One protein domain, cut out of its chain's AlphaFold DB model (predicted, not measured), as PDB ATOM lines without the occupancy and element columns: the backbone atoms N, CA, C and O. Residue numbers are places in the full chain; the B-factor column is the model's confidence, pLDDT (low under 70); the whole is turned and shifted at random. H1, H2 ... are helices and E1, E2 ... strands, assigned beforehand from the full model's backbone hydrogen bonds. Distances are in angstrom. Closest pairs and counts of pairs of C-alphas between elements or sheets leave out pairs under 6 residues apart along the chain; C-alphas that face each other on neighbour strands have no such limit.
ATOM      1  N   GLY A 198      -9.814  25.461  34.704       88.19
ATOM      2  CA  GLY A 198      -9.742  26.760  35.371       88.19
ATOM      3  C   GLY A 198      -9.860  27.937  34.398       88.19
ATOM      4  O   GLY A 198     -10.589  28.879  34.687       88.19
ATOM      5  N   GLU A 199      -9.208  27.871  33.236       87.00
ATOM      6  CA  GLU A 199      -9.295  28.910  32.198       87.00
ATOM      7  C   GLU A 199     -10.680  28.925  31.529       87.00
ATOM      8  O   GLU A 199     -11.276  29.975  31.303       87.00
ATOM      9  N   ILE A 200     -11.230  27.733  31.285       89.00
ATOM     10  CA  ILE A 200     -12.602  27.515  30.818       89.00
ATOM     11  C   ILE A 200     -13.607  28.123  31.814       89.00
ATOM     12  O   ILE A 200     -14.538  28.796  31.387       89.00
ATOM     13  N   CYS A 201     -13.397  27.958  33.126       89.50
ATOM     14  CA  CYS A 201     -14.236  28.556  34.169       89.50
ATOM     15  C   CYS A 201     -14.180  30.094  34.174       89.50
ATOM     16  O   CYS A 201     -15.220  30.734  34.316       89.50
ATOM     17  N   LEU A 202     -13.008  30.695  33.949       86.38
ATOM     18  CA  LEU A 202     -12.878  32.153  33.846       86.38
ATOM     19  C   LEU A 202     -13.538  32.706  32.578       86.38
ATOM     20  O   LEU A 202     -14.286  33.676  32.652       86.38
ATOM     21  N   LYS A 203     -13.328  32.067  31.421       86.00
ATOM     22  CA  LYS A 203     -13.993  32.440  30.157       86.00
ATOM     23  C   LYS A 203     -15.513  32.308  30.246       86.00
ATOM     24  O   LYS A 203     -16.225  33.181  29.762       86.00
ATOM     25  N   PHE A 204     -15.984  31.251  30.911       85.12
ATOM     26  CA  PHE A 204     -17.382  31.043  31.274       85.12
ATOM     27  C   PHE A 204     -17.886  32.238  32.108       85.12
ATOM     28  O   PHE A 204     -18.706  33.004  31.613       85.12
ATOM     29  N   LEU A 205     -17.324  32.497  33.294       82.56
ATOM     30  CA  LEU A 205     -17.768  33.594  34.172       82.56
ATOM     31  C   LEU A 205     -17.697  34.991  33.521       82.56
ATOM     32  O   LEU A 205     -18.622  35.779  33.698       82.56
ATOM     33  N   ASN A 206     -16.672  35.279  32.713       80.19
ATOM     34  CA  ASN A 206     -16.528  36.560  32.004       80.19
ATOM     35  C   ASN A 206     -17.639  36.824  30.991       80.19
ATOM     36  O   ASN A 206     -18.085  37.961  30.836       80.19
ATOM     37  N   GLN A 207     -18.105  35.778  30.309       72.06
ATOM     38  CA  GLN A 207     -19.196  35.896  29.348       72.06
ATOM     39  C   GLN A 207     -20.541  36.213  30.033       72.06
ATOM     40  O   GLN A 207     -21.462  36.645  29.345       72.06
ATOM     41  N   PHE A 208     -20.653  36.060  31.362       67.75
ATOM     42  CA  PHE A 208     -21.872  36.372  32.125       67.75
ATOM     43  C   PHE A 208     -21.743  37.644  32.956       67.75
ATOM     44  O   PHE A 208     -22.618  38.499  32.873       67.75
ATOM     45  N   GLY A 209     -20.643  37.802  33.700       59.25
ATOM     46  CA  GLY A 209     -20.451  38.923  34.625       59.25
ATOM     47  C   GLY A 209     -20.277  40.287  33.953       59.25
ATOM     48  O   GLY A 209     -20.570  41.301  34.573       59.25
ATOM     49  N   ALA A 210     -19.831  40.327  32.691       51.22
ATOM     50  CA  ALA A 210     -19.582  41.578  31.965       51.22
ATOM     51  C   ALA A 210     -20.629  41.914  30.883       51.22
ATOM     52  O   ALA A 210     -20.559  42.993  30.299       51.22
ATOM     53  N   LYS A 211     -21.557  40.999  30.552       49.44
ATOM     54  CA  LYS A 211     -22.411  41.125  29.348       49.44
ATOM     55  C   LYS A 211     -23.913  40.931  29.566       49.44
ATOM     56  O   LYS A 211     -24.681  41.384  28.723       49.44
ATOM     57  N   ASN A 212     -24.346  40.298  30.659       54.84
ATOM     58  CA  ASN A 212     -25.754  39.945  30.858       54.84
ATOM     59  C   ASN A 212     -26.370  40.755  32.004       54.84
ATOM     60  O   ASN A 212     -26.119  40.459  33.170       54.84
ATOM     61  N   GLN A 213     -27.233  41.724  31.679       56.31
ATOM     62  CA  GLN A 213     -27.979  42.509  32.678       56.31
ATOM     63  C   GLN A 213     -28.880  41.619  33.560       56.31
ATOM     64  O   GLN A 213     -29.024  41.871  34.753       56.31
ATOM     65  N   ASP A 214     -29.408  40.526  33.000       62.72
ATOM     66  CA  ASP A 214     -30.339  39.620  33.686       62.72
ATOM     67  C   ASP A 214     -29.668  38.552  34.572       62.72
ATOM     68  O   ASP A 214     -30.364  37.734  35.175       62.72
ATOM     69  N   ASN A 215     -28.329  38.482  34.621       73.38
ATOM     70  CA  ASN A 215     -27.558  37.404  35.276       73.38
ATOM     71  C   ASN A 215     -27.918  35.965  34.829       73.38
ATOM     72  O   ASN A 215     -27.552  34.991  35.491       73.38
ATOM     73  N   GLN A 216     -28.622  35.806  33.703       81.06
ATOM     74  CA  GLN A 216     -29.049  34.512  33.164       81.06
ATOM     75  C   GLN A 216     -28.058  33.943  32.139       81.06
ATOM     76  O   GLN A 216     -27.325  34.673  31.469       81.06
ATOM     77  N   VAL A 217     -28.028  32.614  32.033       75.56
ATOM     78  CA  VAL A 217     -27.028  31.841  31.285       75.56
ATOM     79  C   VAL A 217     -27.687  30.663  30.572       75.56
ATOM     80  O   VAL A 217     -28.168  29.740  31.229       75.56
ATOM     81  N   ASN A 218     -27.655  30.646  29.236       83.25
ATOM     82  CA  ASN A 218     -28.009  29.465  28.443       83.25
ATOM     83  C   ASN A 218     -26.751  28.642  28.121       83.25
ATOM     84  O   ASN A 218     -25.914  29.071  27.324       83.25
ATOM     85  N   LEU A 219     -26.629  27.443  28.701       84.88
ATOM     86  CA  LEU A 219     -25.471  26.560  28.507       84.88
ATOM     87  C   LEU A 219     -25.218  26.198  27.039       84.88
ATOM     88  O   LEU A 219     -24.069  25.971  26.674       84.88
ATOM     89  N   GLU A 220     -26.258  26.115  26.207       83.25
ATOM     90  CA  GLU A 220     -26.121  25.699  24.806       83.25
ATOM     91  C   GLU A 220     -25.419  26.797  23.990       83.25
ATOM     92  O   GLU A 220     -24.407  26.531  23.345       83.25
ATOM     93  N   SER A 221     -25.816  28.058  24.184       82.75
ATOM     94  CA  SER A 221     -25.110  29.227  23.642       82.75
ATOM     95  C   SER A 221     -23.674  29.345  24.173       82.75
ATOM     96  O   SER A 221     -22.786  29.804  23.461       82.75
ATOM     97  N   CYS A 222     -23.401  28.900  25.405       80.94
ATOM     98  CA  CYS A 222     -22.042  28.904  25.962       80.94
ATOM     99  C   CYS A 222     -21.113  27.899  25.268       80.94
ATOM    100  O   CYS A 222     -19.928  28.184  25.105       80.94
ATOM    101  N   VAL A 223     -21.635  26.735  24.860       86.12
ATOM    102  CA  VAL A 223     -20.894  25.738  24.064       86.12
ATOM    103  C   VAL A 223     -20.482  26.343  22.726       86.12
ATOM    104  O   VAL A 223     -19.326  26.220  22.332       86.12
ATOM    105  N   GLU A 224     -21.423  27.009  22.056       82.75
ATOM    106  CA  GLU A 224     -21.239  27.593  20.725       82.75
ATOM    107  C   GLU A 224     -20.284  28.794  20.749       82.75
ATOM    108  O   GLU A 224     -19.318  28.821  19.992       82.75
ATOM    109  N   ILE A 225     -20.499  29.753  21.659       79.06
ATOM    110  CA  ILE A 225     -19.709  30.994  21.741       79.06
ATOM    111  C   ILE A 225     -18.260  30.731  22.176       79.06
ATOM    112  O   ILE A 225     -17.346  31.406  21.707       79.06
ATOM    113  N   LEU A 226     -18.039  29.786  23.095       79.62
ATOM    114  CA  LEU A 226     -16.715  29.540  23.680       79.62
ATOM    115  C   LEU A 226     -15.983  28.336  23.058       79.62
ATOM    116  O   LEU A 226     -14.816  28.111  23.384       79.62
ATOM    117  N   GLY A 227     -16.645  27.539  22.210       81.56
ATOM    118  CA  GLY A 227     -16.068  26.334  21.597       81.56
ATOM    119  C   GLY A 227     -15.701  25.229  22.601       81.56
ATOM    120  O   GLY A 227     -14.793  24.437  22.353       81.56
ATOM    121  N   ILE A 228     -16.358  25.194  23.766       83.88
ATOM    122  CA  ILE A 228     -16.025  24.294  24.883       83.88
ATOM    123  C   ILE A 228     -16.834  22.991  24.794       83.88
ATOM    124  O   ILE A 228     -18.051  23.007  24.622       83.88
ATOM    125  N   GLU A 229     -16.189  21.847  25.043       85.12
ATOM    126  CA  GLU A 229     -16.875  20.564  25.255       85.12
ATOM    127  C   GLU A 229     -17.995  20.673  26.314       85.12
ATOM    128  O   GLU A 229     -17.721  20.958  27.485       85.12
ATOM    129  N   ARG A 230     -19.240  20.305  25.961       86.56
ATOM    130  CA  ARG A 230     -20.398  20.228  26.889       86.56
ATOM    131  C   ARG A 230     -20.045  19.591  28.241       86.56
ATOM    132  O   ARG A 230     -20.447  20.079  29.295       86.56
ATOM    133  N   ARG A 231     -19.220  18.537  28.222       89.94
ATOM    134  CA  ARG A 231     -18.759  17.824  29.420       89.94
ATOM    135  C   ARG A 231     -18.016  18.723  30.419       89.94
ATOM    136  O   ARG A 231     -18.207  18.519  31.616       89.94
ATOM    137  N   ARG A 232     -17.199  19.681  29.967       91.12
ATOM    138  CA  ARG A 232     -16.432  20.603  30.831       91.12
ATOM    139  C   ARG A 232     -17.329  21.647  31.485       91.12
ATOM    140  O   ARG A 232     -17.134  21.961  32.654       91.12
ATOM    141  N   ILE A 233     -18.350  22.114  30.766       89.25
ATOM    142  CA  ILE A 233     -19.368  23.019  31.315       89.25
ATOM    143  C   ILE A 233     -20.117  22.326  32.458       89.25
ATOM    144  O   ILE A 233     -20.274  22.922  33.515       89.25
ATOM    145  N   TYR A 234     -20.482  21.045  32.317       91.12
ATOM    146  CA  TYR A 234     -21.095  20.295  33.423       91.12
ATOM    147  C   TYR A 234     -20.152  20.088  34.621       91.12
ATOM    148  O   TYR A 234     -20.623  20.106  35.752       91.12
ATOM    149  N   ASP A 235     -18.834  19.920  34.417       90.88
ATOM    150  CA  ASP A 235     -17.878  19.902  35.543       90.88
ATOM    151  C   ASP A 235     -17.919  21.238  36.311       90.88
ATOM    152  O   ASP A 235     -18.031  21.235  37.534       90.88
ATOM    153  N   ILE A 236     -17.890  22.371  35.598       91.38
ATOM    154  CA  ILE A 236     -17.910  23.719  36.189       91.38
ATOM    155  C   ILE A 236     -19.244  24.011  36.884       91.38
ATOM    156  O   ILE A 236     -19.239  24.398  38.048       91.38
ATOM    157  N   VAL A 237     -20.377  23.790  36.212       90.25
ATOM    158  CA  VAL A 237     -21.714  24.051  36.771       90.25
ATOM    159  C   VAL A 237     -21.938  23.237  38.045       90.25
ATOM    160  O   VAL A 237     -22.323  23.820  39.048       90.25
ATOM    161  N   ASN A 238     -21.592  21.944  38.067       91.00
ATOM    162  CA  ASN A 238     -21.737  21.107  39.267       91.00
ATOM    163  C   ASN A 238     -20.878  21.584  40.458       91.00
ATOM    164  O   ASN A 238     -21.254  21.369  41.609       91.00
ATOM    165  N   ILE A 239     -19.709  22.183  40.198       91.38
ATOM    166  CA  ILE A 239     -18.850  22.762  41.245       91.38
ATOM    167  C   ILE A 239     -19.469  24.073  41.745       91.38
ATOM    168  O   ILE A 239     -19.641  24.240  42.948       91.38
ATOM    169  N   LEU A 240     -19.857  24.975  40.839       89.50
ATOM    170  CA  LEU A 240     -20.416  26.291  41.176       89.50
ATOM    171  C   LEU A 240     -21.814  26.209  41.825       89.50
ATOM    172  O   LEU A 240     -22.135  27.019  42.688       89.50
ATOM    173  N   GLU A 241     -22.630  25.223  41.452       89.56
ATOM    174  CA  GLU A 241     -23.936  24.937  42.065       89.56
ATOM    175  C   GLU A 241     -23.792  24.435  43.510       89.56
ATOM    176  O   GLU A 241     -24.627  24.744  44.354       89.56
ATOM    177  N   SER A 242     -22.706  23.722  43.835       85.69
ATOM    178  CA  SER A 242     -22.541  23.088  45.155       85.69
ATOM    179  C   SER A 242     -22.388  24.053  46.335       85.69
ATOM    180  O   SER A 242     -22.632  23.652  47.467       85.69
ATOM    181  N   PHE A 243     -22.026  25.311  46.068       79.31
ATOM    182  CA  PHE A 243     -22.027  26.420  47.033       79.31
ATOM    183  C   PHE A 243     -22.787  27.645  46.476       79.31
ATOM    184  O   PHE A 243     -22.464  28.804  46.755       79.31
ATOM    185  N   ASP A 244     -23.811  27.364  45.662       83.06
ATOM    186  CA  ASP A 244     -24.832  28.288  45.152       83.06
ATOM    187  C   ASP A 244     -24.360  29.464  44.291       83.06
ATOM    188  O   ASP A 244     -25.162  30.358  43.994       83.06
ATOM    189  N   MET A 245     -23.103  29.503  43.838       84.50
ATOM    190  CA  MET A 245     -22.670  30.527  42.875       84.50
ATOM    191  C   MET A 245     -23.600  30.574  41.664       84.50
ATOM    192  O   MET A 245     -23.907  31.657  41.172       84.50
ATOM    193  N   ILE A 246     -24.089  29.413  41.230       87.31
ATOM    194  CA  ILE A 246     -25.048  29.271  40.139       87.31
ATOM    195  C   ILE A 246     -26.276  28.506  40.630       87.31
ATOM    196  O   ILE A 246     -26.144  27.528  41.362       87.31
ATOM    197  N   LYS A 247     -27.466  28.927  40.193       86.06
ATOM    198  CA  LYS A 247     -28.732  28.220  40.424       86.06
ATOM    199  C   LYS A 247     -29.380  27.838  39.102       86.06
ATOM    200  O   LYS A 247     -29.350  28.599  38.138       86.06
ATOM    201  N   ARG A 248     -29.980  26.653  39.040       87.94
ATOM    202  CA  ARG A 248     -30.703  26.199  37.850       87.94
ATOM    203  C   ARG A 248     -32.118  26.773  37.823       87.94
ATOM    204  O   ARG A 248     -32.895  26.526  38.738       87.94
ATOM    205  N   LEU A 249     -32.463  27.483  36.748       84.62
ATOM    206  CA  LEU A 249     -33.822  27.983  36.525       84.62
ATOM    207  C   LEU A 249     -34.657  26.963  35.745       84.62
ATOM    208  O   LEU A 249     -35.746  26.595  36.171       84.62
ATOM    209  N   GLN A 250     -34.143  26.480  34.608       85.62
ATOM    210  CA  GLN A 250     -34.841  25.531  33.728       85.62
ATOM    211  C   GLN A 250     -33.851  24.531  33.091       85.62
ATOM    212  O   GLN A 250     -32.722  24.345  33.554       85.62
ATOM    213  N   LYS A 251     -34.254  23.804  32.041       84.50
ATOM    214  CA  LYS A 251     -33.305  23.043  31.210       84.50
ATOM    215  C   LYS A 251     -32.428  24.035  30.438       84.50
ATOM    216  O   LYS A 251     -32.948  24.973  29.853       84.50
ATOM    217  N   ASN A 252     -31.114  23.823  30.456       83.88
ATOM    218  CA  ASN A 252     -30.081  24.681  29.856       83.88
ATOM    219  C   ASN A 252     -29.992  26.129  30.394       83.88
ATOM    220  O   ASN A 252     -28.958  26.747  30.172       83.88
ATOM    221  N   LEU A 253     -30.982  26.640  31.137       86.31
ATOM    222  CA  LEU A 253     -31.006  27.997  31.699       86.31
ATOM    223  C   LEU A 253     -30.656  28.030  33.196       86.31
ATOM    224  O   LEU A 253     -31.293  27.355  34.012       86.31
ATOM    225  N   TYR A 254     -29.683  28.863  33.553       88.12
ATOM    226  CA  TYR A 254     -29.173  29.059  34.913       88.12
ATOM    227  C   TYR A 254     -29.085  30.553  35.252       88.12
ATOM    228  O   TYR A 254     -28.953  31.374  34.348       88.12
ATOM    229  N   SER A 255     -29.122  30.903  36.536       87.44
ATOM    230  CA  SER A 255     -28.822  32.245  37.045       87.44
ATOM    231  C   SER A 255     -27.527  32.255  37.857       87.44
ATOM    232  O   SER A 255     -27.254  31.343  38.642       87.44
ATOM    233  N   LEU A 256     -26.722  33.298  37.666       85.62
ATOM    234  CA  LEU A 256     -25.523  33.582  38.451       85.62
ATOM    235  C   LEU A 256     -25.908  34.414  39.687       85.62
ATOM    236  O   LEU A 256     -26.674  35.371  39.587       85.62
ATOM    237  N   SER A 257     -25.385  34.057  40.860       83.94
ATOM    238  CA  SER A 257     -25.534  34.877  42.070       83.94
ATOM    239  C   SER A 257     -24.608  36.104  42.012       83.94
ATOM    240  O   SER A 257     -23.483  35.971  41.528       83.94
ATOM    241  N   PRO A 258     -25.005  37.272  42.555       81.69
ATOM    242  CA  PRO A 258     -24.130  38.444  42.624       81.69
ATOM    243  C   PRO A 258     -22.829  38.175  43.409       81.69
ATOM    244  O   PRO A 258     -22.876  37.413  44.384       81.69
ATOM    245  N   PRO A 259     -21.696  38.825  43.065       80.62
ATOM    246  CA  PRO A 259     -20.405  38.627  43.738       80.62
ATOM    247  C   PRO A 259     -20.478  38.750  45.269       80.62
ATOM    248  O   PRO A 259     -20.000  37.862  45.976       80.62
ATOM    249  N   ASP A 260     -21.174  39.768  45.785       81.31
ATOM    250  CA  ASP A 260     -21.369  39.983  47.230       81.31
ATOM    251  C   ASP A 260     -22.099  38.827  47.915       81.31
ATOM    252  O   ASP A 260     -21.792  38.445  49.045       81.31
ATOM    253  N   THR A 261     -23.087  38.251  47.226       82.69
ATOM    254  CA  THR A 261     -23.864  37.119  47.746       82.69
ATOM    255  C   THR A 261     -22.987  35.876  47.836       82.69
ATOM    256  O   THR A 261     -23.097  35.108  48.789       82.69
ATOM    257  N   ILE A 262     -22.092  35.687  46.868       83.19
ATOM    258  CA  ILE A 262     -21.144  34.571  46.847       83.19
ATOM    259  C   ILE A 262     -20.135  34.718  47.985       83.19
ATOM    260  O   ILE A 262     -19.935  33.767  48.741       83.19
ATOM    261  N   LYS A 263     -19.567  35.916  48.164       85.44
ATOM    262  CA  LYS A 263     -18.637  36.205  49.259       85.44
ATOM    263  C   LYS A 263     -19.274  35.920  50.626       85.44
ATOM    264  O   LYS A 263     -18.730  35.114  51.377       85.44
ATOM    265  N   LYS A 264     -20.485  36.436  50.877       85.50
ATOM    266  CA  LYS A 264     -21.263  36.162  52.104       85.50
ATOM    267  C   LYS A 264     -21.547  34.676  52.338       85.50
ATOM    268  O   LYS A 264     -21.588  34.231  53.484       85.50
ATOM    269  N   ARG A 265     -21.740  33.875  51.282       84.19
ATOM    270  CA  ARG A 265     -21.902  32.415  51.424       84.19
ATOM    271  C   ARG A 265     -20.602  31.721  51.811       84.19
ATOM    272  O   ARG A 265     -20.653  30.822  52.642       84.19
ATOM    273  N   ILE A 266     -19.461  32.144  51.265       86.12
ATOM    274  CA  ILE A 266     -18.150  31.626  51.682       86.12
ATOM    275  C   ILE A 266     -17.902  31.987  53.156       86.12
ATOM    276  O   ILE A 266     -17.622  31.090  53.943       86.12
ATOM    277  N   GLU A 267     -18.152  33.239  53.556       87.19
ATOM    278  CA  GLU A 267     -18.093  33.686  54.963       87.19
ATOM    279  C   GLU A 267     -19.023  32.849  55.868       87.19
ATOM    280  O   GLU A 267     -18.653  32.466  56.975       87.19
ATOM    281  N   THR A 268     -20.221  32.496  55.386       86.81
ATOM    282  CA  THR A 268     -21.170  31.634  56.117       86.81
ATOM    283  C   THR A 268     -20.664  30.194  56.258       86.81
ATOM    284  O   THR A 268     -20.892  29.571  57.294       86.81
ATOM    285  N   LEU A 269     -19.988  29.638  55.246       82.50
ATOM    286  CA  LEU A 269     -19.365  28.310  55.326       82.50
ATOM    287  C   LEU A 269     -18.190  28.313  56.316       82.50
ATOM    288  O   LEU A 269     -18.093  27.411  57.147       82.50
ATOM    289  N   GLU A 270     -17.359  29.356  56.275       84.56
ATOM    290  CA  GLU A 270     -16.256  29.583  57.217       84.56
ATOM    291  C   GLU A 270     -16.779  29.688  58.659       84.56
ATOM    292  O   GLU A 270     -16.324  28.954  59.538       84.56
ATOM    293  N   ALA A 271     -17.809  30.506  58.895       82.56
ATOM    294  CA  ALA A 271     -18.449  30.651  60.203       82.56
ATOM    295  C   ALA A 271     -19.070  29.337  60.712       82.56
ATOM    296  O   ALA A 271     -18.861  28.970  61.868       82.56
ATOM    297  N   LYS A 272     -19.788  28.591  59.857       78.12
ATOM    298  CA  LYS A 272     -20.371  27.285  60.223       78.12
ATOM    299  C   LYS A 272     -19.296  26.286  60.653       78.12
ATOM    300  O   LYS A 272     -19.454  25.632  61.684       78.12
ATOM    301  N   ALA A 273     -18.189  26.198  59.920       72.19
ATOM    302  CA  ALA A 273     -17.093  25.312  60.298       72.19
ATOM    303  C   ALA A 273     -16.440  25.731  61.627       72.19
ATOM    304  O   ALA A 273     -16.219  24.874  62.479       72.19
ATOM    305  N   LEU A 274     -16.229  27.032  61.861       69.00
ATOM    306  CA  LEU A 274     -15.727  27.538  63.147       69.00
ATOM    307  C   LEU A 274     -16.669  27.202  64.315       69.00
ATOM    308  O   LEU A 274     -16.201  26.786  65.373       69.00
ATOM    309  N   THR A 275     -17.994  27.299  64.132       66.44
ATOM    310  CA  THR A 275     -18.950  26.896  65.183       66.44
ATOM    311  C   THR A 275     -18.899  25.401  65.505       66.44
ATOM    312  O   THR A 275     -19.113  25.034  66.656       66.44
ATOM    313  N   MET A 276     -18.560  24.548  64.531       60.31
ATOM    314  CA  MET A 276     -18.409  23.103  64.741       60.31
ATOM    315  C   MET A 276     -17.103  22.724  65.451       60.31
ATOM    316  O   MET A 276     -17.063  21.690  66.102       60.31
ATOM    317  N   VAL A 277     -16.048  23.543  65.366       53.12
ATOM    318  CA  VAL A 277     -14.759  23.279  66.041       53.12
ATOM    319  C   VAL A 277     -14.811  23.596  67.544       53.12
ATOM    320  O   VAL A 277     -14.071  23.001  68.322       53.12
ATOM    321  N   ASN A 278     -15.706  24.490  67.980       46.53
ATOM    322  CA  ASN A 278     -15.831  24.875  69.393       46.53
ATOM    323  C   ASN A 278     -16.608  23.861  70.260       46.53
ATOM    324  O   ASN A 278     -16.513  23.918  71.484       46.53
ATOM    325  N   PHE A 279     -17.355  22.936  69.649       44.25
ATOM    326  CA  PHE A 279     -17.961  21.790  70.334       44.25
ATOM    327  C   PHE A 279     -17.080  20.560  70.103       44.25
ATOM    328  O   PHE A 279     -17.276  19.816  69.147       44.25
ATOM    329  N   ARG A 323     -25.127   9.167  46.335       49.16
ATOM    330  CA  ARG A 323     -24.875  10.587  46.020       49.16
ATOM    331  C   ARG A 323     -23.510  11.109  46.500       49.16
ATOM    332  O   ARG A 323     -23.041  12.103  45.945       49.16
ATOM    333  N   HIS A 324     -22.821  10.415  47.418       56.22
ATOM    334  CA  HIS A 324     -21.485  10.813  47.915       56.22
ATOM    335  C   HIS A 324     -20.388  10.860  46.830       56.22
ATOM    336  O   HIS A 324     -19.302  11.382  47.058       56.22
ATOM    337  N   LYS A 325     -20.646  10.295  45.642       63.69
ATOM    338  CA  LYS A 325     -19.733  10.324  44.484       63.69
ATOM    339  C   LYS A 325     -19.949  11.529  43.562       63.69
ATOM    340  O   LYS A 325     -19.233  11.663  42.572       63.69
ATOM    341  N   SER A 326     -20.959  12.359  43.826       79.50
ATOM    342  CA  SER A 326     -21.239  13.540  43.008       79.50
ATOM    343  C   SER A 326     -20.146  14.599  43.170       79.50
ATOM    344  O   SER A 326     -19.553  14.752  44.237       79.50
ATOM    345  N   LEU A 327     -19.878  15.345  42.094       84.38
ATOM    346  CA  LEU A 327     -18.828  16.364  42.087       84.38
ATOM    347  C   LEU A 327     -19.124  17.508  43.071       84.38
ATOM    348  O   LEU A 327     -18.201  18.024  43.693       84.38
ATOM    349  N   GLY A 328     -20.404  17.849  43.261       83.56
ATOM    350  CA  GLY A 328     -20.824  18.856  44.233       83.56
ATOM    351  C   GLY A 328     -20.603  18.423  45.684       83.56
ATOM    352  O   GLY A 328     -19.999  19.167  46.449       83.56
ATOM    353  N   VAL A 329     -20.972  17.190  46.057       80.25
ATOM    354  CA  VAL A 329     -20.696  16.672  47.414       80.25
ATOM    355  C   VAL A 329     -19.189  16.586  47.674       80.25
ATOM    356  O   VAL A 329     -18.731  16.992  48.738       80.25
ATOM    357  N   LEU A 330     -18.391  16.151  46.690       83.56
ATOM    358  CA  LEU A 330     -16.928  16.175  46.803       83.56
ATOM    359  C   LEU A 330     -16.361  17.599  46.941       83.56
ATOM    360  O   LEU A 330     -15.354  17.770  47.619       83.56
ATOM    361  N   THR A 331     -16.993  18.609  46.334       88.19
ATOM    362  CA  THR A 331     -16.590  20.021  46.477       88.19
ATOM    363  C   THR A 331     -16.838  20.519  47.899       88.19
ATOM    364  O   THR A 331     -15.932  21.088  48.504       88.19
ATOM    365  N   LEU A 332     -18.017  20.241  48.463       84.50
ATOM    366  CA  LEU A 332     -18.353  20.608  49.842       84.50
ATOM    367  C   LEU A 332     -17.445  19.917  50.866       84.50
ATOM    368  O   LEU A 332     -16.915  20.588  51.748       84.50
ATOM    369  N   ILE A 333     -17.192  18.611  50.718       83.19
ATOM    370  CA  ILE A 333     -16.260  17.880  51.594       83.19
ATOM    371  C   ILE A 333     -14.839  18.451  51.470       83.19
ATOM    372  O   ILE A 333     -14.165  18.650  52.477       83.19
ATOM    373  N   PHE A 334     -14.381  18.766  50.254       86.31
ATOM    374  CA  PHE A 334     -13.060  19.359  50.034       86.31
ATOM    375  C   PHE A 334     -12.917  20.731  50.711       86.31
ATOM    376  O   PHE A 334     -11.887  20.986  51.327       86.31
ATOM    377  N   ILE A 335     -13.951  21.578  50.662       87.69
ATOM    378  CA  ILE A 335     -13.999  22.852  51.399       87.69
ATOM    379  C   ILE A 335     -13.972  22.597  52.914       87.69
ATOM    380  O   ILE A 335     -13.113  23.140  53.608       87.69
ATOM    381  N   GLN A 336     -14.847  21.724  53.424       82.50
ATOM    382  CA  GLN A 336     -14.937  21.402  54.854       82.50
ATOM    383  C   GLN A 336     -13.605  20.893  55.425       82.50
ATOM    384  O   GLN A 336     -13.258  21.205  56.563       82.50
ATOM    385  N   LEU A 337     -12.826  20.150  54.634       84.19
ATOM    386  CA  LEU A 337     -11.514  19.649  55.036       84.19
ATOM    387  C   LEU A 337     -10.484  20.762  55.271       84.19
ATOM    388  O   LEU A 337      -9.762  20.678  56.264       84.19
ATOM    389  N   PHE A 338     -10.442  21.820  54.451       87.06
ATOM    390  CA  PHE A 338      -9.601  22.994  54.746       87.06
ATOM    391  C   PHE A 338     -10.040  23.700  56.028       87.06
ATOM    392  O   PHE A 338      -9.207  24.098  56.840       87.06
ATOM    393  N   LEU A 339     -11.351  23.834  56.230       85.81
ATOM    394  CA  LEU A 339     -11.891  24.529  57.397       85.81
ATOM    395  C   LEU A 339     -11.688  23.734  58.703       85.81
ATOM    396  O   LEU A 339     -11.592  24.338  59.766       85.81
ATOM    397  N   ARG A 340     -11.590  22.395  58.627       79.38
ATOM    398  CA  ARG A 340     -11.429  21.498  59.789       79.38
ATOM    399  C   ARG A 340      -9.982  21.088  60.080       79.38
ATOM    400  O   ARG A 340      -9.580  21.105  61.237       79.38
ATOM    401  N   LYS A 341      -9.211  20.666  59.069       77.12
ATOM    402  CA  LYS A 341      -7.821  20.187  59.250       77.12
ATOM    403  C   LYS A 341      -6.777  21.306  59.155       77.12
ATOM    404  O   LYS A 341      -5.656  21.119  59.616       77.12
ATOM    405  N   GLY A 342      -7.139  22.462  58.596       80.75
ATOM    406  CA  GLY A 342      -6.297  23.656  58.559       80.75
ATOM    407  C   GLY A 342      -6.100  24.236  57.153       80.75
ATOM    408  O   GLY A 342      -6.382  23.591  56.141       80.75
ATOM    409  N   PRO A 343      -5.575  25.472  57.066       86.06
ATOM    410  CA  PRO A 343      -5.559  26.241  55.829       86.06
ATOM    411  C   PRO A 343      -4.555  25.733  54.791       86.06
ATOM    412  O   PRO A 343      -4.562  26.251  53.682       86.06
ATOM    413  N   LEU A 344      -3.682  24.774  55.107       88.19
ATOM    414  CA  LEU A 344      -2.708  24.197  54.178       88.19
ATOM    415  C   LEU A 344      -2.972  22.700  54.035       88.19
ATOM    416  O   LEU A 344      -2.931  21.983  55.025       88.19
ATOM    417  N   MET A 345      -3.211  22.236  52.807       88.06
ATOM    418  CA  MET A 345      -3.500  20.826  52.531       88.06
ATOM    419  C   MET A 345      -2.936  20.387  51.178       88.06
ATOM    420  O   MET A 345      -3.007  21.116  50.180       88.06
ATOM    421  N   SER A 346      -2.382  19.177  51.111       88.44
ATOM    422  CA  SER A 346      -2.031  18.539  49.835       88.44
ATOM    423  C   SER A 346      -3.219  17.760  49.249       88.44
ATOM    424  O   SER A 346      -4.094  17.301  49.971       88.44
ATOM    425  N   LEU A 347      -3.273  17.561  47.925       86.62
ATOM    426  CA  LEU A 347      -4.355  16.758  47.317       86.62
ATOM    427  C   LEU A 347      -4.282  15.264  47.677       86.62
ATOM    428  O   LEU A 347      -5.286  14.564  47.577       86.62
ATOM    429  N   GLU A 348      -3.099  14.795  48.074       83.19
ATOM    430  CA  GLU A 348      -2.833  13.443  48.573       83.19
ATOM    431  C   GLU A 348      -3.524  13.265  49.936       83.19
ATOM    432  O   GLU A 348      -4.486  12.507  50.039       83.19
ATOM    433  N   GLU A 349      -3.170  14.113  50.900       82.25
ATOM    434  CA  GLU A 349      -3.775  14.241  52.236       82.25
ATOM    435  C   GLU A 349      -5.287  14.520  52.205       82.25
ATOM    436  O   GLU A 349      -6.052  13.913  52.956       82.25
ATOM    437  N   ALA A 350      -5.754  15.393  51.304       82.62
ATOM    438  CA  ALA A 350      -7.182  15.617  51.088       82.62
ATOM    439  C   ALA A 350      -7.878  14.330  50.630       82.62
ATOM    440  O   ALA A 350      -8.966  14.009  51.100       82.62
ATOM    441  N   SER A 351      -7.252  13.570  49.723       79.38
ATOM    442  CA  SER A 351      -7.825  12.313  49.247       79.38
ATOM    443  C   SER A 351      -7.874  11.256  50.349       79.38
ATOM    444  O   SER A 351      -8.915  10.623  50.492       79.38
ATOM    445  N   GLU A 352      -6.814  11.122  51.152       77.00
ATOM    446  CA  GLU A 352      -6.730  10.210  52.302       77.00
ATOM    447  C   GLU A 352      -7.782  10.553  53.360       77.00
ATOM    448  O   GLU A 352      -8.560   9.685  53.750       77.00
ATOM    449  N   SER A 353      -7.919  11.836  53.704       74.88
ATOM    450  CA  SER A 353      -8.922  12.330  54.660       74.88
ATOM    451  C   SER A 353     -10.359  11.947  54.272       74.88
ATOM    452  O   SER A 353     -11.142  11.552  55.129       74.88
ATOM    453  N   ILE A 354     -10.694  11.980  52.974       71.38
ATOM    454  CA  ILE A 354     -12.013  11.569  52.438       71.38
ATOM    455  C   ILE A 354     -12.254  10.045  52.567       71.38
ATOM    456  O   ILE A 354     -13.376   9.572  52.367       71.38
ATOM    457  N   PHE A 355     -11.223   9.248  52.860       62.78
ATOM    458  CA  PHE A 355     -11.334   7.807  53.120       62.78
ATOM    459  C   PHE A 355     -11.243   7.427  54.609       62.78
ATOM    460  O   PHE A 355     -11.511   6.267  54.920       62.78
ATOM    461  N   GLU A 356     -10.871   8.346  55.505       54.59
ATOM    462  CA  GLU A 356     -10.640   8.060  56.933       54.59
ATOM    463  C   GLU A 356     -11.863   8.295  57.837       54.59
ATOM    464  O   GLU A 356     -11.955   7.663  58.884       54.59
ATOM    465  N   VAL A 369      -4.465  -3.490  47.395       47.34
ATOM    466  CA  VAL A 369      -3.535  -2.944  46.373       47.34
ATOM    467  C   VAL A 369      -3.452  -3.782  45.071       47.34
ATOM    468  O   VAL A 369      -2.573  -4.631  44.950       47.34
ATOM    469  N   PRO A 370      -4.373  -3.592  44.103       47.12
ATOM    470  CA  PRO A 370      -4.201  -2.506  43.126       47.12
ATOM    471  C   PRO A 370      -5.384  -1.527  43.052       47.12
ATOM    472  O   PRO A 370      -5.250  -0.436  42.499       47.12
ATOM    473  N   GLN A 371      -6.547  -1.866  43.623       48.75
ATOM    474  CA  GLN A 371      -7.746  -1.019  43.515       48.75
ATOM    475  C   GLN A 371      -7.650   0.291  44.306       48.75
ATOM    476  O   GLN A 371      -8.312   1.262  43.946       48.75
ATOM    477  N   ILE A 372      -6.842   0.327  45.370       52.84
ATOM    478  CA  ILE A 372      -6.586   1.544  46.153       52.84
ATOM    479  C   ILE A 372      -5.914   2.596  45.267       52.84
ATOM    480  O   ILE A 372      -6.380   3.727  45.221       52.84
ATOM    481  N   LEU A 373      -4.908   2.203  44.474       44.38
ATOM    482  CA  LEU A 373      -4.231   3.113  43.551       44.38
ATOM    483  C   LEU A 373      -5.202   3.643  42.486       44.38
ATOM    484  O   LEU A 373      -5.291   4.849  42.296       44.38
ATOM    485  N   PHE A 374      -6.003   2.776  41.857       48.19
ATOM    486  CA  PHE A 374      -7.009   3.214  40.880       48.19
ATOM    487  C   PHE A 374      -8.076   4.144  41.482       48.19
ATOM    488  O   PHE A 374      -8.435   5.131  40.847       48.19
ATOM    489  N   LYS A 375      -8.543   3.900  42.716       51.69
ATOM    490  CA  LYS A 375      -9.533   4.763  43.392       51.69
ATOM    491  C   LYS A 375      -8.934   6.083  43.882       51.69
ATOM    492  O   LYS A 375      -9.618   7.101  43.816       51.69
ATOM    493  N   LEU A 376      -7.668   6.096  44.305       44.47
ATOM    494  CA  LEU A 376      -6.913   7.323  44.580       44.47
ATOM    495  C   LEU A 376      -6.683   8.125  43.292       44.47
ATOM    496  O   LEU A 376      -6.892   9.333  43.286       44.47
ATOM    497  N   ILE A 377      -6.341   7.481  42.172       49.31
ATOM    498  CA  ILE A 377      -6.166   8.134  40.861       49.31
ATOM    499  C   ILE A 377      -7.501   8.701  40.339       49.31
ATOM    500  O   ILE A 377      -7.558   9.854  39.908       49.31
ATOM    501  N   GLU A 378      -8.595   7.943  40.422       52.91
ATOM    502  CA  GLU A 378      -9.914   8.373  39.941       52.91
ATOM    503  C   GLU A 378     -10.519   9.495  40.806       52.91
ATOM    504  O   GLU A 378     -11.027  10.484  40.264       52.91
ATOM    505  N   LYS A 379     -10.415   9.404  42.144       54.22
ATOM    506  CA  LYS A 379     -10.867  10.480  43.042       54.22
ATOM    507  C   LYS A 379      -9.949  11.699  43.000       54.22
ATOM    508  O   LYS A 379     -10.461  12.813  42.897       54.22
ATOM    509  N   SER A 380      -8.623  11.529  43.008       63.56
ATOM    510  CA  SER A 380      -7.703  12.670  42.880       63.56
ATOM    511  C   SER A 380      -7.948  13.416  41.572       63.56
ATOM    512  O   SER A 380      -7.984  14.642  41.596       63.56
ATOM    513  N   ARG A 381      -8.264  12.733  40.455       78.62
ATOM    514  CA  ARG A 381      -8.661  13.402  39.201       78.62
ATOM    515  C   ARG A 381      -9.817  14.387  39.396       78.62
ATOM    516  O   ARG A 381      -9.751  15.465  38.807       78.62
ATOM    517  N   ARG A 382     -10.826  14.064  40.212       86.88
ATOM    518  CA  ARG A 382     -11.936  14.980  40.540       86.88
ATOM    519  C   ARG A 382     -11.515  16.092  41.500       86.88
ATOM    520  O   ARG A 382     -11.892  17.234  41.266       86.88
ATOM    521  N   LEU A 383     -10.667  15.806  42.489       87.12
ATOM    522  CA  LEU A 383     -10.096  16.843  43.360       87.12
ATOM    523  C   LEU A 383      -9.219  17.841  42.577       87.12
ATOM    524  O   LEU A 383      -9.280  19.033  42.849       87.12
ATOM    525  N   TYR A 384      -8.486  17.407  41.542       90.12
ATOM    526  CA  TYR A 384      -7.797  18.317  40.615       90.12
ATOM    527  C   TYR A 384      -8.777  19.190  39.811       90.12
ATOM    528  O   TYR A 384      -8.463  20.347  39.546       90.12
ATOM    529  N   ASP A 385      -9.941  18.670  39.398       90.06
ATOM    530  CA  ASP A 385     -10.967  19.479  38.715       90.06
ATOM    531  C   ASP A 385     -11.515  20.565  39.661       90.06
ATOM    532  O   ASP A 385     -11.491  21.745  39.306       90.06
ATOM    533  N   ILE A 386     -11.891  20.184  40.888       91.25
ATOM    534  CA  ILE A 386     -12.358  21.096  41.947       91.25
ATOM    535  C   ILE A 386     -11.295  22.154  42.270       91.25
ATOM    536  O   ILE A 386     -11.563  23.351  42.188       91.25
ATOM    537  N   ALA A 387     -10.068  21.731  42.579       91.31
ATOM    538  CA  ALA A 387      -8.989  22.631  42.971       91.31
ATOM    539  C   ALA A 387      -8.596  23.608  41.853       91.31
ATOM    540  O   ALA A 387      -8.250  24.750  42.140       91.31
ATOM    541  N   ASN A 388      -8.676  23.208  40.579       91.75
ATOM    542  CA  ASN A 388      -8.434  24.128  39.463       91.75
ATOM    543  C   ASN A 388      -9.524  25.207  39.353       91.75
ATOM    544  O   ASN A 388      -9.187  26.360  39.091       91.75
ATOM    545  N   VAL A 389     -10.797  24.860  39.580       91.69
ATOM    546  CA  VAL A 389     -11.907  25.829  39.586       91.69
ATOM    547  C   VAL A 389     -11.802  26.766  40.792       91.69
ATOM    548  O   VAL A 389     -11.738  27.978  40.604       91.69
ATOM    549  N   LEU A 390     -11.673  26.236  42.014       91.00
ATOM    550  CA  LEU A 390     -11.529  27.054  43.229       91.00
ATOM    551  C   LEU A 390     -10.279  27.953  43.192       91.00
ATOM    552  O   LEU A 390     -10.311  29.074  43.697       91.00
ATOM    553  N   LYS A 391      -9.194  27.501  42.545       91.19
ATOM    554  CA  LYS A 391      -7.994  28.316  42.302       91.19
ATOM    555  C   LYS A 391      -8.253  29.461  41.327       91.19
ATOM    556  O   LYS A 391      -7.752  30.557  41.552       91.19
ATOM    557  N   SER A 392      -9.008  29.229  40.251       89.25
ATOM    558  CA  SER A 392      -9.424  30.304  39.339       89.25
ATOM    559  C   SER A 392     -10.337  31.322  40.028       89.25
ATOM    560  O   SER A 392     -10.235  32.512  39.757       89.25
ATOM    561  N   LEU A 393     -11.176  30.899  40.973       87.50
ATOM    562  CA  LEU A 393     -12.012  31.813  41.762       87.50
ATOM    563  C   LEU A 393     -11.228  32.634  42.807       87.50
ATOM    564  O   LEU A 393     -11.790  33.548  43.404       87.50
ATOM    565  N   GLY A 394      -9.954  32.307  43.054       87.81
ATOM    566  CA  GLY A 394      -9.119  32.927  44.092       87.81
ATOM    567  C   GLY A 394      -9.364  32.402  45.515       87.81
ATOM    568  O   GLY A 394      -8.622  32.751  46.428       87.81
ATOM    569  N   ILE A 395     -10.342  31.506  45.699       90.75
ATOM    570  CA  ILE A 395     -10.723  30.915  46.997       90.75
ATOM    571  C   ILE A 395      -9.576  30.075  47.585       90.75
ATOM    572  O   ILE A 395      -9.375  30.053  48.800       90.75
ATOM    573  N   ILE A 396      -8.793  29.408  46.726       91.94
ATOM    574  CA  ILE A 396      -7.574  28.694  47.131       91.94
ATOM    575  C   ILE A 396      -6.360  29.120  46.302       91.94
ATOM    576  O   ILE A 396      -6.446  29.365  45.097       91.94
ATOM    577  N   LYS A 397      -5.183  29.136  46.924       91.00
ATOM    578  CA  LYS A 397      -3.907  29.470  46.284       91.00
ATOM    579  C   LYS A 397      -3.012  28.241  46.218       91.00
ATOM    580  O   LYS A 397      -2.918  27.476  47.168       91.00
ATOM    581  N   LYS A 398      -2.310  28.046  45.102       89.19
ATOM    582  CA  LYS A 398      -1.285  26.999  45.002       89.19
ATOM    583  C   LYS A 398       0.029  27.508  45.599       89.19
ATOM    584  O   LYS A 398       0.563  28.504  45.113       89.19
ATOM    585  N   GLN A 399       0.569  26.787  46.572       86.12
ATOM    586  CA  GLN A 399       1.860  27.047  47.205       86.12
ATOM    587  C   GLN A 399       2.780  25.823  47.052       86.12
ATOM    588  O   GLN A 399       2.340  24.709  46.757       86.12
ATOM    589  N   LYS A 400       4.090  26.038  47.190       81.94
ATOM    590  CA  LYS A 400       5.059  24.959  47.380       81.94
ATOM    591  C   LYS A 400       5.363  24.841  48.866       81.94
ATOM    592  O   LYS A 400       5.676  25.846  49.497       81.94
ATOM    593  N   ASP A 401       5.269  23.630  49.392       76.69
ATOM    594  CA  ASP A 401       5.772  23.308  50.725       76.69
ATOM    595  C   ASP A 401       7.316  23.304  50.732       76.69
ATOM    596  O   ASP A 401       7.946  23.188  49.674       76.69
ATOM    597  N   GLY A 402       7.936  23.370  51.915       69.25
ATOM    598  CA  GLY A 402       9.391  23.268  52.093       69.25
ATOM    599  C   GLY A 402       9.991  21.984  51.500       69.25
ATOM    600  O   GLY A 402      11.153  21.967  51.107       69.25
ATOM    601  N   LYS A 403       9.180  20.928  51.330       71.75
ATOM    602  CA  LYS A 403       9.552  19.674  50.645       71.75
ATOM    603  C   LYS A 403       9.329  19.707  49.121       71.75
ATOM    604  O   LYS A 403       9.289  18.659  48.482       71.75
ATOM    605  N   ASN A 404       9.133  20.888  48.521       70.75
ATOM    606  CA  ASN A 404       8.829  21.109  47.094       70.75
ATOM    607  C   ASN A 404       7.523  20.434  46.595       70.75
ATOM    608  O   ASN A 404       7.228  20.465  45.396       70.75
ATOM    609  N   LYS A 405       6.712  19.851  47.498       76.75
ATOM    610  CA  LYS A 405       5.372  19.320  47.195       76.75
ATOM    611  C   LYS A 405       4.408  20.468  46.868       76.75
ATOM    612  O   LYS A 405       4.508  21.565  47.415       76.75
ATOM    613  N   ASN A 406       3.451  20.204  45.977       81.88
ATOM    614  CA  ASN A 406       2.374  21.144  45.672       81.88
ATOM    615  C   ASN A 406       1.300  21.058  46.766       81.88
ATOM    616  O   ASN A 406       0.611  20.042  46.854       81.88
ATOM    617  N   VAL A 407       1.138  22.125  47.541       88.50
ATOM    618  CA  VAL A 407       0.076  22.274  48.545       88.50
ATOM    619  C   VAL A 407      -0.884  23.383  48.129       88.50
ATOM    620  O   VAL A 407      -0.546  24.260  47.326       88.50
ATOM    621  N   PHE A 408      -2.101  23.331  48.647       91.50
ATOM    622  CA  PHE A 408      -3.106  24.367  48.464       91.50
ATOM    623  C   PHE A 408      -3.311  25.094  49.785       91.50
ATOM    624  O   PHE A 408      -3.360  24.467  50.839       91.50
ATOM    625  N   GLN A 409      -3.394  26.417  49.703       91.50
ATOM    626  CA  GLN A 409      -3.709  27.304  50.805       91.50
ATOM    627  C   GLN A 409      -5.159  27.771  50.665       91.50
ATOM    628  O   GLN A 409      -5.525  28.289  49.607       91.50
ATOM    629  N   TRP A 410      -5.964  27.623  51.712       92.44
ATOM    630  CA  TRP A 410      -7.265  28.272  51.828       92.44
ATOM    631  C   TRP A 410      -7.074  29.782  52.002       92.44
ATOM    632  O   TRP A 410      -6.367  30.215  52.912       92.44
ATOM    633  N   ILE A 411      -7.675  30.569  51.110       89.94
ATOM    634  CA  ILE A 411      -7.727  32.040  51.197       89.94
ATOM    635  C   ILE A 411      -9.156  32.499  51.514       89.94
ATOM    636  O   ILE A 411      -9.347  33.529  52.158       89.94
ATOM    637  N   GLY A 412     -10.153  31.723  51.083       87.69
ATOM    638  CA  GLY A 412     -11.533  31.910  51.490       87.69
ATOM    639  C   GLY A 412     -12.202  33.133  50.879       87.69
ATOM    640  O   GLY A 412     -11.906  33.538  49.750       87.69
ATOM    641  N   SER A 413     -13.111  33.726  51.646       86.50
ATOM    642  CA  SER A 413     -13.885  34.917  51.271       86.50
ATOM    643  C   SER A 413     -13.014  36.138  50.945       86.50
ATOM    644  O   SER A 413     -13.365  36.930  50.070       86.50
ATOM    645  N   ALA A 414     -11.845  36.264  51.583       83.38
ATOM    646  CA  ALA A 414     -10.874  37.329  51.326       83.38
ATOM    647  C   ALA A 414     -10.140  37.188  49.975       83.38
ATOM    648  O   ALA A 414      -9.648  38.179  49.441       83.38
ATOM    649  N   GLY A 415     -10.057  35.973  49.423       80.19
ATOM    650  CA  GLY A 415      -9.402  35.693  48.138       80.19
ATOM    651  C   GLY A 415     -10.338  35.735  46.930       80.19
ATOM    652  O   GLY A 415      -9.877  35.748  45.786       80.19
ATOM    653  N   PHE A 416     -11.653  35.742  47.158       84.25
ATOM    654  CA  PHE A 416     -12.649  35.695  46.093       84.25
ATOM    655  C   PHE A 416     -12.616  36.973  45.241       84.25
ATOM    656  O   PHE A 416     -13.087  38.026  45.660       84.25
ATOM    657  N   THR A 417     -12.055  36.877  44.032       69.19
ATOM    658  CA  THR A 417     -11.729  38.049  43.195       69.19
ATOM    659  C   THR A 417     -12.491  38.032  41.865       69.19
ATOM    660  O   THR A 417     -11.894  38.065  40.791       69.19
ATOM    661  N   LEU A 418     -13.825  37.940  41.908       68.12
ATOM    662  CA  LEU A 418     -14.638  37.901  40.680       68.12
ATOM    663  C   LEU A 418     -14.622  39.240  39.909       68.12
ATOM    664  O   LEU A 418     -14.716  39.244  38.685       68.12
ATOM    665  N   GLU A 419     -14.425  40.363  40.606       54.19
ATOM    666  CA  GLU A 419     -14.450  41.728  40.051       54.19
ATOM    667  C   GLU A 419     -13.295  42.042  39.081       54.19
ATOM    668  O   GLU A 419     -13.471  42.799  38.126       54.19
ATOM    669  N   MET A 420     -12.107  41.452  39.270       46.47
ATOM    670  CA  MET A 420     -10.924  41.803  38.462       46.47
ATOM    671  C   MET A 420     -10.951  41.262  37.025       46.47
ATOM    672  O   MET A 420     -10.084  41.621  36.220       46.47
ATOM    673  N   TYR A 421     -11.890  40.378  36.678       53.88
ATOM    674  CA  TYR A 421     -11.823  39.665  35.402       53.88
ATOM    675  C   TYR A 421     -12.363  40.437  34.191       53.88
ATOM    676  O   TYR A 421     -11.952  40.126  33.070       53.88
ATOM    677  N   SER A 422     -13.165  41.491  34.389       47.59
ATOM    678  CA  SER A 422     -13.588  42.376  33.291       47.59
ATOM    679  C   SER A 422     -12.406  43.125  32.660       47.59
ATOM    680  O   SER A 422     -12.313  43.216  31.441       47.59
ATOM    681  N   GLN A 423     -11.448  43.602  33.464       41.62
ATOM    682  CA  GLN A 423     -10.413  44.541  32.995       41.62
ATOM    683  C   GLN A 423      -9.234  43.879  32.260       41.62
ATOM    684  O   GLN A 423      -8.620  44.491  31.390       41.62
ATOM    685  N   LYS A 424      -8.881  42.625  32.581       44.22
ATOM    686  CA  LYS A 424      -7.690  41.969  31.995       44.22
ATOM    687  C   LYS A 424      -7.892  41.397  30.590       44.22
ATOM    688  O   LYS A 424      -6.898  41.108  29.929       44.22
ATOM    689  N   ASN A 425      -9.136  41.214  30.140       43.50
ATOM    690  CA  ASN A 425      -9.432  40.557  28.863       43.50
ATOM    691  C   ASN A 425      -9.919  41.489  27.746       43.50
ATOM    692  O   ASN A 425      -9.903  41.061  26.597       43.50
ATOM    693  N   GLU A 426     -10.277  42.750  28.004       43.69
ATOM    694  CA  GLU A 426     -10.623  43.679  26.910       43.69
ATOM    695  C   GLU A 426      -9.456  43.847  25.919       43.69
ATOM    696  O   GLU A 426      -9.650  43.773  24.705       43.69
ATOM    697  N   LEU A 427      -8.223  43.925  26.435       38.53
ATOM    698  CA  LEU A 427      -6.988  43.997  25.645       38.53
ATOM    699  C   LEU A 427      -6.695  42.737  24.804       38.53
ATOM    700  O   LEU A 427      -6.035  42.843  23.775       38.53
ATOM    701  N   SER A 428      -7.169  41.551  25.205       37.56
ATOM    702  CA  SER A 428      -6.932  40.290  24.473       37.56
ATOM    703  C   SER A 428      -8.068  39.944  23.499       37.56
ATOM    704  O   SER A 428      -7.820  39.382  22.427       37.56
ATOM    705  N   TYR A 429      -9.307  40.320  23.838       40.34
ATOM    706  CA  TYR A 429     -10.498  40.092  23.014       40.34
ATOM    707  C   TYR A 429     -10.636  41.102  21.869       40.34
ATOM    708  O   TYR A 429     -11.156  40.745  20.813       40.34
ATOM    709  N   ALA A 430     -10.147  42.338  22.036       39.34
ATOM    710  CA  ALA A 430     -10.149  43.346  20.970       39.34
ATOM    711  C   ALA A 430      -9.322  42.921  19.741       39.34
ATOM    712  O   ALA A 430      -9.678  43.259  18.615       39.34
ATOM    713  N   ILE A 431      -8.256  42.142  19.958       38.44
ATOM    714  CA  ILE A 431      -7.332  41.668  18.914       38.44
ATOM    715  C   ILE A 431      -7.886  40.431  18.178       38.44
ATOM    716  O   ILE A 431      -7.535  40.188  17.029       38.44
TER     717      ILE A 431
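Overview. This is residues 198 to 279, 323 to 356 and 369 to 431 of the 559 residues of the protein "Transcription factor e2f7" of Stylonychia lemnae (UniProt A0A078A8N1). Two lobes pack side by side, each with three helices and a small antiparallel sheet of three strands: H1, H2 and H3 with E1-E3-E2, then H5, H6 and H7 with E4-E6-E5. H4 crosses H5 on the second lobe, H8 packs on H1 of the first, and residues 369 to 374 and 426 to 431 stick out. The 179 printed residues have eight named helices and six named strands, in the order H1 E1 H2 H3 E2 E3 H4 H5 E4 H6 H7 E5 E6 H8, mostly helix. The whole is compact, with a radius of gyration of the C-alphas of 17.1 A and spans of 48 by 39 by 35 A.

Along the chain. Find C-alpha 198 at (-9.742, 26.760, 35.371); there H1 begins, residues 198 to 209. E1 is 216 to 218, H2 219 to 226, H3 230 to 241, E2 246 to 248 and E3 253 to 256. H4, 259 to 277, is 27.7 A long; H5, 327 to 341, is 20.7 A long. E4 is 344 to 346 and H6 347 to 356. H7, 371 to 392, runs 31.6 A to C-alpha 392 at (-9.424, 30.304, 39.339). E5 is 396 to 400, E6 406 to 410, and H8 421 to 429 ends at C-alpha 429, (-10.498, 40.092, 23.014).

Arrangement. Look first at the hubs H5 and H7, which touch about perpendicular at 83 degrees, C-alphas of Thr 331 and Ile 386 closest at 6.3 A. H3 touches H5 at a steep tilt of 44 degrees, closest at Ile 239 and Gly 328, C-alphas 5.3 A apart. H1 touches H7 with residues 198 to 202 alone, C-alphas of Gly 198 and Val 389 closest at 4.8 A. H1 and H3 on one face of E1-E3-E2 make two layers. E1, H2 H3, E2 form a split strand-helix-strand unit, two strands that run the same way in one sheet with helices between them along the chain and E3 between them in the sheet, and its crossover is right-handed. Between E1 and E3, N 217 and O 254 are 2.8 A apart; in the hairpin E2 and E3, N 255 and O 247 are 2.8 A apart. In the other sheet, find N 408 and O 345 of E6 and E4 at 2.8 A, and N 397 and O 409 of the hairpin E5 and E6 at 2.8 A. H5, H6 and H7 only graze that sheet. H4 touches H5 at a steep tilt of 55 degrees, and H8 touches H1 about perpendicular at 79 degrees, closest at the C-alphas of Asn 206 and Tyr 421, 6.6 A. Every O i to N i+4 pair is within hydrogen-bond range in H2, H3 and H4, against 7 of 8 in H1, 10 of 11 in H5, 5 of 6 in H6, 17 of 18 in H7 and 1 of 5 in H8, where 1 of 6 O i to N i+3 pairs is.

Size, cuts and confidence. The C-alphas of Phe 279 and Ile 431 are the two farthest apart, 56.1 A. Residues 280 to 322 and 357 to 368 are not printed, with gaps of 27.6 A and 16.8 A between C-alphas. Of the links printed whole, none is long. The mean pLDDT of the printed part is 76.4; look for values under 70 at, among others, residues 208 to 214, 369 to 380 and 417 to 431.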